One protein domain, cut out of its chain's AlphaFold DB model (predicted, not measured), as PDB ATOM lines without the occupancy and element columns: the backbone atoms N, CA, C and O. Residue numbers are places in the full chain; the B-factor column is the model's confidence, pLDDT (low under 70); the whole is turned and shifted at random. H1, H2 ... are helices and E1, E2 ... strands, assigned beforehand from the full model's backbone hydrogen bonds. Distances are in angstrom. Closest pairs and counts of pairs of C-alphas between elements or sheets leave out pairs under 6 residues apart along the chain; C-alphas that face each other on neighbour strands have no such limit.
ATOM      1  N   HIS A 407     218.341 184.754 378.780       67.00
ATOM      2  CA  HIS A 407     218.473 183.392 378.264       67.00
ATOM      3  C   HIS A 407     219.878 182.846 378.502       67.00
ATOM      4  O   HIS A 407     220.861 183.580 378.449       67.00
ATOM      5  N   LEU A 408     219.943 181.538 378.705       73.69
ATOM      6  CA  LEU A 408     221.135 180.735 378.904       73.69
ATOM      7  C   LEU A 408     220.977 179.488 378.040       73.69
ATOM      8  O   LEU A 408     219.986 178.777 378.178       73.69
ATOM      9  N   VAL A 409     221.914 179.252 377.126       78.06
ATOM     10  CA  VAL A 409     221.814 178.196 376.113       78.06
ATOM     11  C   VAL A 409     222.985 177.236 376.272       78.06
ATOM     12  O   VAL A 409     224.136 177.631 376.107       78.06
ATOM     13  N   PHE A 410     222.682 175.975 376.554       80.12
ATOM     14  CA  PHE A 410     223.641 174.880 376.588       80.12
ATOM     15  C   PHE A 410     223.526 174.055 375.314       80.12
ATOM     16  O   PHE A 410     222.428 173.648 374.931       80.12
ATOM     17  N   LYS A 411     224.667 173.748 374.699       84.25
ATOM     18  CA  LYS A 411     224.775 172.637 373.752       84.25
ATOM     19  C   LYS A 411     225.293 171.432 374.513       84.25
ATOM     20  O   LYS A 411     226.197 171.552 375.333       84.25
ATOM     21  N   VAL A 412     224.663 170.295 374.276       83.94
ATOM     22  CA  VAL A 412     224.917 169.068 375.024       83.94
ATOM     23  C   VAL A 412     225.906 168.228 374.226       83.94
ATOM     24  O   VAL A 412     225.574 167.794 373.130       83.94
ATOM     25  N   ASP A 413     227.120 168.010 374.732       80.88
ATOM     26  CA  ASP A 413     228.143 167.231 374.010       80.88
ATOM     27  C   ASP A 413     228.044 165.721 374.278       80.88
ATOM     28  O   ASP A 413     228.369 164.902 373.417       80.88
ATOM     29  N   THR A 414     227.540 165.335 375.452       88.44
ATOM     30  CA  THR A 414     227.357 163.943 375.889       88.44
ATOM     31  C   THR A 414     225.942 163.721 376.417       88.44
ATOM     32  O   THR A 414     225.267 164.655 376.838       88.44
ATOM     33  N   LYS A 415     225.461 162.474 376.374       89.44
ATOM     34  CA  LYS A 415     224.091 162.123 376.775       89.44
ATOM     35  C   LYS A 415     223.854 162.474 378.255       89.44
ATOM     36  O   LYS A 415     224.566 161.967 379.118       89.44
ATOM     37  N   LEU A 416     222.869 163.327 378.549       89.06
ATOM     38  CA  LEU A 416     222.635 163.901 379.881       89.06
ATOM     39  C   LEU A 416     221.140 163.916 380.223       89.06
ATOM     40  O   LEU A 416     220.341 164.540 379.531       89.06
ATOM     41  N   LYS A 417     220.734 163.284 381.328       89.25
ATOM     42  CA  LYS A 417     219.347 163.390 381.819       89.25
ATOM     43  C   LYS A 417     219.092 164.804 382.347       89.25
ATOM     44  O   LYS A 417     219.902 165.304 383.124       89.25
ATOM     45  N   VAL A 418     217.956 165.424 382.000       85.62
ATOM     46  CA  VAL A 418     217.620 166.785 382.483       85.62
ATOM     47  C   VAL A 418     217.603 166.848 384.016       85.62
ATOM     48  O   VAL A 418     218.072 167.822 384.597       85.62
ATOM     49  N   ARG A 419     217.184 165.762 384.678       86.38
ATOM     50  CA  ARG A 419     217.263 165.599 386.137       86.38
ATOM     51  C   ARG A 419     218.672 165.844 386.704       86.38
ATOM     52  O   ARG A 419     218.795 166.585 387.667       86.38
ATOM     53  N   ILE A 420     219.727 165.318 386.072       86.81
ATOM     54  CA  ILE A 420     221.124 165.493 386.527       86.81
ATOM     55  C   ILE A 420     221.558 166.962 386.396       86.81
ATOM     56  O   ILE A 420     222.256 167.494 387.258       86.81
ATOM     57  N   LEU A 421     221.110 167.649 385.338       84.00
ATOM     58  CA  LEU A 421     221.350 169.084 385.167       84.00
ATOM     59  C   LEU A 421     220.676 169.900 386.287       84.00
ATOM     60  O   LEU A 421     221.263 170.859 386.788       84.00
ATOM     61  N   LEU A 422     219.474 169.506 386.714       85.19
ATOM     62  CA  LEU A 422     218.750 170.147 387.816       85.19
ATOM     63  C   LEU A 422     219.342 169.811 389.188       85.19
ATOM     64  O   LEU A 422     219.456 170.708 390.013       85.19
ATOM     65  N   GLU A 423     219.787 168.574 389.416       87.38
ATOM     66  CA  GLU A 423     220.530 168.154 390.616       87.38
ATOM     67  C   GLU A 423     221.844 168.943 390.761       87.38
ATOM     68  O   GLU A 423     222.176 169.415 391.853       87.38
ATOM     69  N   TYR A 424     222.556 169.180 389.652       85.31
ATOM     70  CA  TYR A 424     223.730 170.056 389.623       85.31
ATOM     71  C   TYR A 424     223.380 171.495 390.030       85.31
ATOM     72  O   TYR A 424     224.049 172.076 390.889       85.31
ATOM     73  N   PHE A 425     222.320 172.068 389.454       82.12
ATOM     74  CA  PHE A 425     221.867 173.412 389.813       82.12
ATOM     75  C   PHE A 425     221.403 173.512 391.269       82.12
ATOM     76  O   PHE A 425     221.803 174.448 391.954       82.12
ATOM     77  N   ASP A 426     220.641 172.542 391.772       83.88
ATOM     78  CA  ASP A 426     220.182 172.497 393.165       83.88
ATOM     79  C   ASP A 426     221.363 172.462 394.144       83.88
ATOM     80  O   ASP A 426     221.434 173.267 395.072       83.88
ATOM     81  N   THR A 427     222.363 171.618 393.865       84.12
ATOM     82  CA  THR A 427     223.618 171.552 394.633       84.12
ATOM     83  C   THR A 427     224.325 172.911 394.666       84.12
ATOM     84  O   THR A 427     224.779 173.364 395.721       84.12
ATOM     85  N   ARG A 428     224.390 173.608 393.522       81.69
ATOM     86  CA  ARG A 428     224.977 174.952 393.432       81.69
ATOM     87  C   ARG A 428     224.137 176.022 394.134       81.69
ATOM     88  O   ARG A 428     224.726 176.932 394.714       81.69
ATOM     89  N   PHE A 429     222.807 175.920 394.143       78.06
ATOM     90  CA  PHE A 429     221.964 176.861 394.883       78.06
ATOM     91  C   PHE A 429     222.042 176.669 396.382       78.06
ATOM     92  O   PHE A 429     222.134 177.673 397.073       78.06
ATOM     93  N   ARG A 430     222.124 175.441 396.902       81.56
ATOM     94  CA  ARG A 430     222.363 175.232 398.341       81.56
ATOM     95  C   ARG A 430     223.710 175.804 398.789       81.56
ATOM     96  O   ARG A 430     223.777 176.458 399.825       81.56
ATOM     97  N   ALA A 431     224.754 175.645 397.971       78.25
ATOM     98  CA  ALA A 431     226.069 176.241 398.216       78.25
ATOM     99  C   ALA A 431     226.085 177.785 398.141       78.25
ATOM    100  O   ALA A 431     226.966 178.409 398.724       78.25
ATOM    101  N   LEU A 432     225.129 178.406 397.439       70.62
ATOM    102  CA  LEU A 432     224.919 179.860 397.439       70.62
ATOM    103  C   LEU A 432     223.976 180.318 398.562       70.62
ATOM    104  O   LEU A 432     224.173 181.397 399.114       70.62
ATOM    105  N   ALA A 433     222.979 179.510 398.927       73.44
ATOM    106  CA  ALA A 433     221.981 179.810 399.952       73.44
ATOM    107  C   ALA A 433     222.604 179.955 401.346       73.44
ATOM    108  O   ALA A 433     222.174 180.798 402.128       73.44
ATOM    109  N   SER A 434     223.673 179.208 401.634       73.44
ATOM    110  CA  SER A 434     224.473 179.396 402.852       73.44
ATOM    111  C   SER A 434     225.129 180.784 402.939       73.44
ATOM    112  O   SER A 434     225.432 181.241 404.039       73.44
ATOM    113  N   THR A 435     225.313 181.476 401.805       66.31
ATOM    114  CA  THR A 435     225.965 182.798 401.707       66.31
ATOM    115  C   THR A 435     225.001 183.978 401.518       66.31
ATOM    116  O   THR A 435     225.423 185.127 401.630       66.31
ATOM    117  N   LEU A 436     223.719 183.722 401.229       66.81
ATOM    118  CA  LEU A 436     222.717 184.736 400.878       66.81
ATOM    119  C   LEU A 436     221.476 184.578 401.762       66.81
ATOM    120  O   LEU A 436     220.726 183.616 401.610       66.81
ATOM    121  N   GLU A 437     221.236 185.532 402.663       68.94
ATOM    122  CA  GLU A 437     220.143 185.433 403.643       68.94
ATOM    123  C   GLU A 437     218.759 185.339 402.987       68.94
ATOM    124  O   GLU A 437     217.973 184.472 403.364       68.94
ATOM    125  N   ASP A 438     218.525 186.108 401.919       53.88
ATOM    126  CA  ASP A 438     217.293 186.078 401.111       53.88
ATOM    127  C   ASP A 438     217.030 184.722 400.419       53.88
ATOM    128  O   ASP A 438     215.951 184.489 399.871       53.88
ATOM    129  N   VAL A 439     218.022 183.824 400.401       61.56
ATOM    130  CA  VAL A 439     217.977 182.514 399.729       61.56
ATOM    131  C   VAL A 439     217.929 181.358 400.747       61.56
ATOM    132  O   VAL A 439     217.623 180.227 400.370       61.56
ATOM    133  N   LYS A 440     218.120 181.626 402.051       65.31
ATOM    134  CA  LYS A 440     217.980 180.625 403.133       65.31
ATOM    135  C   LYS A 440     216.568 180.021 403.221       65.31
ATOM    136  O   LYS A 440     216.416 178.915 403.723       65.31
ATOM    137  N   ALA A 441     215.550 180.726 402.720       62.75
ATOM    138  CA  ALA A 441     214.138 180.335 402.775       62.75
ATOM    139  C   ALA A 441     213.627 179.593 401.516       62.75
ATOM    140  O   ALA A 441     212.447 179.689 401.184       62.75
ATOM    141  N   LEU A 442     214.491 178.875 400.788       68.00
ATOM    142  CA  LEU A 442     214.085 178.006 399.670       68.00
ATOM    143  C   LEU A 442     213.255 176.804 400.189       68.00
ATOM    144  O   LEU A 442     213.836 175.944 400.851       68.00
ATOM    145  N   PRO A 443     211.930 176.705 399.922       63.56
ATOM    146  CA  PRO A 443     211.068 175.747 400.638       63.56
ATOM    147  C   PRO A 443     211.129 174.305 400.118       63.56
ATOM    148  O   PRO A 443     210.858 173.362 400.853       63.56
ATOM    149  N   GLU A 444     211.444 174.133 398.837       81.88
ATOM    150  CA  GLU A 444     211.560 172.841 398.155       81.88
ATOM    151  C   GLU A 444     212.877 172.844 397.347       81.88
ATOM    152  O   GLU A 444     213.594 173.844 397.314       81.88
ATOM    153  N   THR A 445     213.241 171.728 396.719       85.31
ATOM    154  CA  THR A 445     214.424 171.643 395.844       85.31
ATOM    155  C   THR A 445     213.990 171.776 394.385       85.31
ATOM    156  O   THR A 445     212.854 171.430 394.046       85.31
ATOM    157  N   LEU A 446     214.876 172.209 393.478       81.12
ATOM    158  CA  LEU A 446     214.567 172.221 392.035       81.12
ATOM    159  C   LEU A 446     214.167 170.830 391.527       81.12
ATOM    160  O   LEU A 446     213.337 170.711 390.629       81.12
ATOM    161  N   VAL A 447     214.748 169.789 392.124       86.12
ATOM    162  CA  VAL A 447     214.485 168.384 391.805       86.12
ATOM    163  C   VAL A 447     213.122 167.940 392.340       86.12
ATOM    164  O   VAL A 447     212.386 167.286 391.614       86.12
ATOM    165  N   ALA A 448     212.738 168.333 393.558       86.75
ATOM    166  CA  ALA A 448     211.422 168.016 394.120       86.75
ATOM    167  C   ALA A 448     210.295 168.731 393.359       86.75
ATOM    168  O   ALA A 448     209.278 168.118 393.045       86.75
ATOM    169  N   LEU A 449     210.500 170.001 392.996       82.00
ATOM    170  CA  LEU A 449     209.550 170.768 392.186       82.00
ATOM    171  C   LEU A 449     209.412 170.190 390.771       82.00
ATOM    172  O   LEU A 449     208.306 170.130 390.240       82.00
ATOM    173  N   TRP A 450     210.511 169.707 390.185       81.81
ATOM    174  CA  TRP A 450     210.483 168.940 388.940       81.81
ATOM    175  C   TRP A 450     209.724 167.615 389.094       81.81
ATOM    176  O   TRP A 450     208.827 167.336 388.302       81.81
ATOM    177  N   ASP A 451     210.042 166.822 390.122       85.44
ATOM    178  CA  ASP A 451     209.430 165.511 390.376       85.44
ATOM    179  C   ASP A 451     207.915 165.623 390.647       85.44
ATOM    180  O   ASP A 451     207.148 164.741 390.265       85.44
ATOM    181  N   LYS A 452     207.474 166.744 391.228       85.12
ATOM    182  CA  LYS A 452     206.069 167.110 391.464       85.12
ATOM    183  C   LYS A 452     205.342 167.579 390.198       85.12
ATOM    184  O   LYS A 452     204.152 167.314 390.051       85.12
ATOM    185  N   ALA A 453     206.033 168.284 389.299       79.50
ATOM    186  CA  ALA A 453     205.455 168.803 388.058       79.50
ATOM    187  C   ALA A 453     205.414 167.764 386.919       79.50
ATOM    188  O   ALA A 453     204.545 167.852 386.051       79.50
ATOM    189  N   TYR A 454     206.324 166.784 386.926       81.06
ATOM    190  CA  TYR A 454     206.494 165.800 385.854       81.06
ATOM    191  C   TYR A 454     206.542 164.371 386.421       81.06
ATOM    192  O   TYR A 454     207.596 163.946 386.908       81.06
ATOM    193  N   PRO A 455     205.432 163.604 386.340       83.12
ATOM    194  CA  PRO A 455     205.368 162.219 386.809       83.12
ATOM    195  C   PRO A 455     206.444 161.322 386.183       83.12
ATOM    196  O   PRO A 455     206.869 161.548 385.047       83.12
ATOM    197  N   GLN A 456     206.851 160.272 386.906       78.81
ATOM    198  CA  GLN A 456     207.991 159.399 386.567       78.81
ATOM    199  C   GLN A 456     208.024 158.914 385.106       78.81
ATOM    200  O   GLN A 456     209.102 158.833 384.517       78.81
ATOM    201  N   GLU A 457     206.867 158.628 384.508       76.12
ATOM    202  CA  GLU A 457     206.739 158.188 383.113       76.12
ATOM    203  C   GLU A 457     207.229 159.252 382.113       76.12
ATOM    204  O   GLU A 457     207.960 158.940 381.175       76.12
ATOM    205  N   GLN A 458     206.921 160.533 382.346       76.25
ATOM    206  CA  GLN A 458     207.376 161.634 381.487       76.25
ATOM    207  C   GLN A 458     208.872 161.928 381.666       76.25
ATOM    208  O   GLN A 458     209.546 162.334 380.716       76.25
ATOM    209  N   GLN A 459     209.423 161.679 382.859       75.62
ATOM    210  CA  GLN A 459     210.841 161.921 383.142       75.62
ATOM    211  C   GLN A 459     211.779 161.036 382.313       75.62
ATOM    212  O   GLN A 459     212.872 161.478 381.954       75.62
ATOM    213  N   GLN A 460     211.363 159.809 381.980       73.25
ATOM    214  CA  GLN A 460     212.188 158.879 381.198       73.25
ATOM    215  C   GLN A 460     212.444 159.373 379.764       73.25
ATOM    216  O   GLN A 460     213.467 159.031 379.174       73.25
ATOM    217  N   HIS A 461     211.569 160.226 379.224       70.31
ATOM    218  CA  HIS A 461     211.705 160.793 377.879       70.31
ATOM    219  C   HIS A 461     212.555 162.081 377.826       70.31
ATOM    220  O   HIS A 461     212.955 162.514 376.743       70.31
ATOM    221  N   LEU A 462     212.881 162.686 378.975       80.69
ATOM    222  CA  LEU A 462     213.633 163.946 379.084       80.69
ATOM    223  C   LEU A 462     215.142 163.707 379.265       80.69
ATOM    224  O   LEU A 462     215.794 164.165 380.208       80.69
ATOM    225  N   GLU A 463     215.714 162.987 378.302       87.69
ATOM    226  CA  GLU A 463     217.149 162.737 378.185       87.69
ATOM    227  C   GLU A 463     217.732 163.550 377.025       87.69
ATOM    228  O   GLU A 463     217.305 163.400 375.883       87.69
ATOM    229  N   LEU A 464     218.688 164.436 377.305       88.19
ATOM    230  CA  LEU A 464     219.381 165.256 376.313       88.19
ATOM    231  C   LEU A 464     220.422 164.407 375.577       88.19
ATOM    232  O   LEU A 464     221.254 163.749 376.201       88.19
ATOM    233  N   CYS A 465     220.390 164.435 374.250       91.06
ATOM    234  CA  CYS A 465     221.344 163.745 373.391       91.06
ATOM    235  C   CYS A 465     222.487 164.682 372.965       91.06
ATOM    236  O   CYS A 465     222.311 165.902 372.950       91.06
ATOM    237  N   PRO A 466     223.642 164.137 372.538       89.69
ATOM    238  CA  PRO A 466     224.680 164.924 371.885       89.69
ATOM    239  C   PRO A 466     224.118 165.776 370.736       89.69
ATOM    240  O   PRO A 466     223.462 165.249 369.835       89.69
ATOM    241  N   LYS A 467     224.440 167.074 370.736       86.31
ATOM    242  CA  LYS A 467     223.964 168.136 369.827       86.31
ATOM    243  C   LYS A 467     222.526 168.631 370.062       86.31
ATOM    244  O   LYS A 467     222.081 169.461 369.267       86.31
ATOM    245  N   ASP A 468     221.828 168.190 371.111       88.25
ATOM    246  CA  ASP A 468     220.612 168.875 371.577       88.25
ATOM    247  C   ASP A 468     220.960 170.241 372.195       88.25
ATOM    248  O   ASP A 468     222.072 170.462 372.691       88.25
ATOM    249  N   GLU A 469     219.991 171.158 372.178       85.44
ATOM    250  CA  GLU A 469     220.115 172.492 372.768       85.44
ATOM    251  C   GLU A 469     219.126 172.652 373.932       85.44
ATOM    252  O   GLU A 469     217.915 172.510 373.759       85.44
ATOM    253  N   ALA A 470     219.637 172.952 375.126       85.56
ATOM    254  CA  ALA A 470     218.847 173.200 376.330       85.56
ATOM    255  C   ALA A 470     218.942 174.684 376.713       85.56
ATOM    256  O   ALA A 470     220.021 175.194 377.011       85.56
ATOM    257  N   ARG A 471     217.812 175.391 376.702       85.94
ATOM    258  CA  ARG A 471     217.721 176.841 376.883       85.94
ATOM    259  C   ARG A 471     216.917 177.197 378.126       85.94
ATOM    260  O   ARG A 471     215.690 177.150 378.098       85.94
ATOM    261  N   ILE A 472     217.598 177.611 379.191       83.50
ATOM    262  CA  ILE A 472     216.952 178.221 380.358       83.50
ATOM    263  C   ILE A 472     216.669 179.689 380.035       83.50
ATOM    264  O   ILE A 472     217.523 180.410 379.522       83.50
ATOM    265  N   SER A 473     215.460 180.142 380.331       81.31
ATOM    266  CA  SER A 473     214.990 181.505 380.142       81.31
ATOM    267  C   SER A 473     214.464 182.028 381.473       81.31
ATOM    268  O   SER A 473     213.731 181.321 382.151       81.31
ATOM    269  N   ILE A 474     214.820 183.252 381.848       80.69
ATOM    270  CA  ILE A 474     214.273 183.948 383.017       80.69
ATOM    271  C   ILE A 474     213.477 185.121 382.477       80.69
ATOM    272  O   ILE A 474     214.067 186.088 382.000       80.69
ATOM    273  N   ALA A 475     212.158 185.006 382.489       75.50
ATOM    274  CA  ALA A 475     211.230 186.032 382.060       75.50
ATOM    275  C   ALA A 475     211.255 187.258 383.002       75.50
ATOM    276  O   ALA A 475     211.825 187.205 384.097       75.50
ATOM    277  N   PRO A 476     210.703 188.399 382.557       62.72
ATOM    278  CA  PRO A 476     210.893 189.681 383.234       62.72
ATOM    279  C   PRO A 476     210.207 189.795 384.605       62.72
ATOM    280  O   PRO A 476     210.629 190.572 385.455       62.72
ATOM    281  N   ASP A 477     209.164 188.995 384.790       72.75
ATOM    282  CA  ASP A 477     208.379 188.748 386.003       72.75
ATOM    283  C   ASP A 477     209.054 187.751 386.971       72.75
ATOM    284  O   ASP A 477     208.503 187.425 388.020       72.75
ATOM    285  N   GLY A 478     210.247 187.251 386.627       73.25
ATOM    286  CA  GLY A 478     210.967 186.224 387.377       73.25
ATOM    287  C   GLY A 478     210.560 184.790 387.032       73.25
ATOM    288  O   GLY A 478     211.190 183.866 387.548       73.25
ATOM    289  N   ASN A 479     209.572 184.575 386.150       82.00
ATOM    290  CA  ASN A 479     209.169 183.230 385.736       82.00
ATOM    291  C   ASN A 479     210.285 182.559 384.935       82.00
ATOM    292  O   ASN A 479     210.823 183.126 383.985       82.00
ATOM    293  N   MET A 480     210.637 181.330 385.291       84.12
ATOM    294  CA  MET A 480     211.699 180.598 384.611       84.12
ATOM    295  C   MET A 480     211.111 179.556 383.650       84.12
ATOM    296  O   MET A 480     210.122 178.909 383.972       84.12
ATOM    297  N   THR A 481     211.717 179.350 382.477       88.19
ATOM    298  CA  THR A 481     211.376 178.227 381.581       88.19
ATOM    299  C   THR A 481     212.625 177.537 381.040       88.19
ATOM    300  O   THR A 481     213.610 178.188 380.712       88.19
ATOM    301  N   LEU A 482     212.603 176.210 380.941       87.31
ATOM    302  CA  LEU A 482     213.600 175.400 380.248       87.31
ATOM    303  C   LEU A 482     212.993 174.919 378.927       87.31
ATOM    304  O   LEU A 482     211.998 174.204 378.923       87.31
ATOM    305  N   ARG A 483     213.598 175.284 377.797       88.19
ATOM    306  CA  ARG A 483     213.250 174.737 376.479       88.19
ATOM    307  C   ARG A 483     214.309 173.744 376.033       88.19
ATOM    308  O   ARG A 483     215.483 174.093 375.988       88.19
ATOM    309  N   VAL A 484     213.906 172.534 375.671       87.62
ATOM    310  CA  VAL A 484     214.776 171.527 375.060       87.62
ATOM    311  C   VAL A 484     214.435 171.434 373.583       87.62
ATOM    312  O   VAL A 484     213.376 170.934 373.209       87.62
ATOM    313  N   LYS A 485     215.352 171.899 372.740       88.69
ATOM    314  CA  LYS A 485     215.270 171.744 371.295       88.69
ATOM    315  C   LYS A 485     216.000 170.474 370.891       88.69
ATOM    316  O   LYS A 485     217.233 170.414 370.902       88.69
ATOM    317  N   LYS A 486     215.219 169.456 370.531       87.69
ATOM    318  CA  LYS A 486     215.737 168.208 369.979       87.69
ATOM    319  C   LYS A 486     216.323 168.449 368.599       87.69
ATOM    320  O   LYS A 486     215.645 168.977 367.717       87.69
ATOM    321  N   ARG A 487     217.566 168.020 368.367       79.94
ATOM    322  CA  ARG A 487     218.091 167.999 367.000       79.94
ATOM    323  C   ARG A 487     217.392 166.873 366.242       79.94
ATOM    324  O   ARG A 487     217.733 165.705 366.419       79.94
ATOM    325  N   GLY A 488     216.432 167.237 365.388       68.25
ATOM    326  CA  GLY A 488     215.783 166.304 364.468       68.25
ATOM    327  C   GLY A 488     216.828 165.450 363.748       68.25
ATOM    328  O   GLY A 488     217.868 165.971 363.322       68.25
ATOM    329  N   LEU A 554     209.206 173.771 379.269       81.56
ATOM    330  CA  LEU A 554     208.988 173.363 380.644       81.56
ATOM    331  C   LEU A 554     209.062 174.578 381.566       81.56
ATOM    332  O   LEU A 554     210.019 175.349 381.495       81.56
ATOM    333  N   ALA A 555     208.074 174.752 382.439       82.62
ATOM    334  CA  ALA A 555     208.114 175.796 383.456       82.62
ATOM    335  C   ALA A 555     209.064 175.383 384.590       82.62
ATOM    336  O   ALA A 555     208.984 174.274 385.113       82.62
ATOM    337  N   LEU A 556     209.971 176.281 384.957       80.56
ATOM    338  CA  LEU A 556     210.821 176.167 386.136       80.56
ATOM    339  C   LEU A 556     210.232 177.034 387.268       80.56
ATOM    340  O   LEU A 556     209.447 177.944 386.991       80.56
ATOM    341  N   PRO A 557     210.593 176.778 388.537       77.06
ATOM    342  CA  PRO A 557     209.941 177.421 389.673       77.06
ATOM    343  C   PRO A 557     209.982 178.964 389.691       77.06
ATOM    344  O   PRO A 557     210.954 179.562 389.216       77.06
ATOM    345  N   PRO A 558     208.947 179.607 390.276       66.44
ATOM    346  CA  PRO A 558     208.863 181.061 390.473       66.44
ATOM    347  C   PRO A 558     209.908 181.562 391.506       66.44
ATOM    348  O   PRO A 558     210.722 180.771 391.979       66.44
ATOM    349  N   PRO A 559     209.966 182.863 391.862       59.88
ATOM    350  CA  PRO A 559     210.947 183.390 392.825       59.88
ATOM    351  C   PRO A 559     211.054 182.577 394.137       59.88
ATOM    352  O   PRO A 559     210.030 182.104 394.625       59.88
ATOM    353  N   PRO A 560     212.260 182.422 394.737       66.94
ATOM    354  CA  PRO A 560     213.483 183.201 394.497       66.94
ATOM    355  C   PRO A 560     214.524 182.558 393.557       66.94
ATOM    356  O   PRO A 560     215.582 183.158 393.347       66.94
ATOM    357  N   TYR A 561     214.272 181.382 392.964       71.75
ATOM    358  CA  TYR A 561     215.284 180.623 392.195       71.75
ATOM    359  C   TYR A 561     215.977 181.433 391.095       71.75
ATOM    360  O   TYR A 561     217.177 181.271 390.874       71.75
ATOM    361  N   TYR A 562     215.259 182.348 390.441       73.38
ATOM    362  CA  TYR A 562     215.828 183.195 389.397       73.38
ATOM    363  C   TYR A 562     216.946 184.120 389.908       73.38
ATOM    364  O   TYR A 562     217.878 184.411 389.156       73.38
ATOM    365  N   MET A 563     216.895 184.562 391.172       67.00
ATOM    366  CA  MET A 563     217.964 185.355 391.789       67.00
ATOM    367  C   MET A 563     219.194 184.485 392.044       67.00
ATOM    368  O   MET A 563     220.307 184.884 391.709       67.00
ATOM    369  N   GLY A 564     218.989 183.261 392.542       69.38
ATOM    370  CA  GLY A 564     220.048 182.260 392.683       69.38
ATOM    371  C   GLY A 564     220.728 181.972 391.342       69.38
ATOM    372  O   GLY A 564     221.947 182.095 391.230       69.38
ATOM    373  N   PHE A 565     219.942 181.672 390.300       69.75
ATOM    374  CA  PHE A 565     220.428 181.437 388.936       69.75
ATOM    375  C   PHE A 565     221.245 182.616 388.398       69.75
ATOM    376  O   PHE A 565     222.314 182.414 387.821       69.75
ATOM    377  N   GLN A 566     220.778 183.849 388.608       65.00
ATOM    378  CA  GLN A 566     221.511 185.038 388.177       65.00
ATOM    379  C   GLN A 566     222.834 185.214 388.935       65.00
ATOM    380  O   GLN A 566     223.845 185.534 388.310       65.00
ATOM    381  N   SER A 567     222.850 184.957 390.243       62.41
ATOM    382  CA  SER A 567     224.057 185.009 391.077       62.41
ATOM    383  C   SER A 567     225.092 183.950 390.685       62.41
ATOM    384  O   SER A 567     226.277 184.269 390.590       62.41
ATOM    385  N   LEU A 568     224.646 182.718 390.407       62.44
ATOM    386  CA  LEU A 568     225.495 181.592 390.007       62.44
ATOM    387  C   LEU A 568     226.171 181.806 388.647       62.44
ATOM    388  O   LEU A 568     227.332 181.449 388.477       62.44
ATOM    389  N   LEU A 569     225.436 182.351 387.674       59.34
ATOM    390  CA  LEU A 569     225.868 182.396 386.273       59.34
ATOM    391  C   LEU A 569     226.503 183.724 385.873       59.34
ATOM    392  O   LEU A 569     227.472 183.734 385.122       59.34
ATOM    393  N   TYR A 570     225.978 184.845 386.371       52.62
ATOM    394  CA  TYR A 570     226.511 186.177 386.068       52.62
ATOM    395  C   TYR A 570     227.516 186.661 387.125       52.62
ATOM    396  O   TYR A 570     227.919 187.822 387.107       52.62
ATOM    397  N   GLY A 571     227.926 185.778 388.045       46.38
ATOM    398  CA  GLY A 571     229.113 185.950 388.886       46.38
ATOM    399  C   GLY A 571     229.071 187.132 389.855       46.38
ATOM    400  O   GLY A 571     230.126 187.597 390.283       46.38
TER     401      GLY A 571
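Overview. This is residues 407 to 488 and 554 to 571 of the 819 residues of an uncharacterized protein of Phytophthora kernoviae (UniProt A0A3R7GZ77). A twisted sheet of four antiparallel strands makes one wall of the domain, and H1, H2 and H4 gather on one side of it: H4 lies slantwise over E2 and E3, H2 only grazes the sheet near the edge strand E4, and the long H1 stands farther off, meeting H2 with its first half and H4 with its last residues. H1 runs along the length of the domain, and from its end the stretch of residues 434 to 445 loops out and folds back to H2; the short H3 lies away from the core. The 100 printed residues hold four named helices and four named strands, in the order E1 H1 H2 H3 E2 E3 E4 H4, and the class is mixed, helices and strands. The sheet's order is E1 E2 E3 E4, with neighbours antiparallel throughout. The whole is compact, with a radius of gyration of the C-alphas of 13.6 A, yet elongated in outline, spanning 43 by 28 by 24 A.

Arrangement. Begin at E1, residues 407 to 411, an edge strand; its antiparallel neighbour is E2, residues 469 to 474, and between them N 408 and O 472 are 2.8 A apart, within hydrogen-bond range. E2 forms a hairpin with E3, residues 480 to 485, where you find N 471 and O 483 at 2.8 A. Beyond E3 is the other edge strand, E4, residues 554 to 556, antiparallel to E3, with N 482 and O 554 at 2.8 A. From edge to edge the strands' lines turn by 59 degrees. Look next at H1, residues 418 to 433, which is not on the sheet. With residues 419 to 426 alone it touches H2, residues 446 to 453, at a steep tilt of 48 degrees, opposite ways; the closest C-alphas are those of Asp 426 and Leu 446, 5.7 A apart. H2 only grazes the sheet, and its closest C-alpha to E4 is that of Trp 450, 7.8 A from that of Leu 556. With residues 428 to 433 alone H1 touches H4, residues 561 to 569, about perpendicular at 87 degrees; the closest C-alphas are those of Phe 429 and Gly 564, 6.1 A apart. H4 is on the sheet at a height over the sheet of 10.0 A, over E2 and only just over E3, where 3 of its 9 C-alphas fall; it runs slantwise to the strands, at 49 degrees to E2 on the local plane. H3, residues 456 to 459, meets H2 only through their link, and is close to but not clearly touching H1, the C-alphas of Arg 419 and Gln 459 being 8.0 A apart. In H1, H2 and H4 every O i to N i+4 pair is within hydrogen-bond range; H3 is too short for such a pair.

Along the chain. Find C-alpha 407 at (218.473, 183.392, 378.264); from there E1 runs 13.3 A to Lys 411. Residues 416 to 417 then pair, antiparallel, with residues 463 to 464. H1 starts at C-alpha 418, at (217.620, 166.785, 382.483), and covers 22.2 A. H2 measures 10.5 A and H3 5.1 A. E2 and E3 are each 16.4 A long, E4 6.4 A. H4 measures 12.3 A and ends at C-alpha 569, at (225.868, 182.396, 386.273).

Size, cuts and confidence. The two C-alphas farthest apart are those of Glu 437 and Gly 488, at 43.8 A. Residues 489 to 553 are not printed, and C-alphas 488 and 554 are 18.9 A apart across this cut. The link from H1 to H2 is long, with 12 residues. The mean pLDDT of the printed part is 77.7; look for values under 70 at residues 407, 435 to 443, 476, 488, 558 to 560 and 563 to 571.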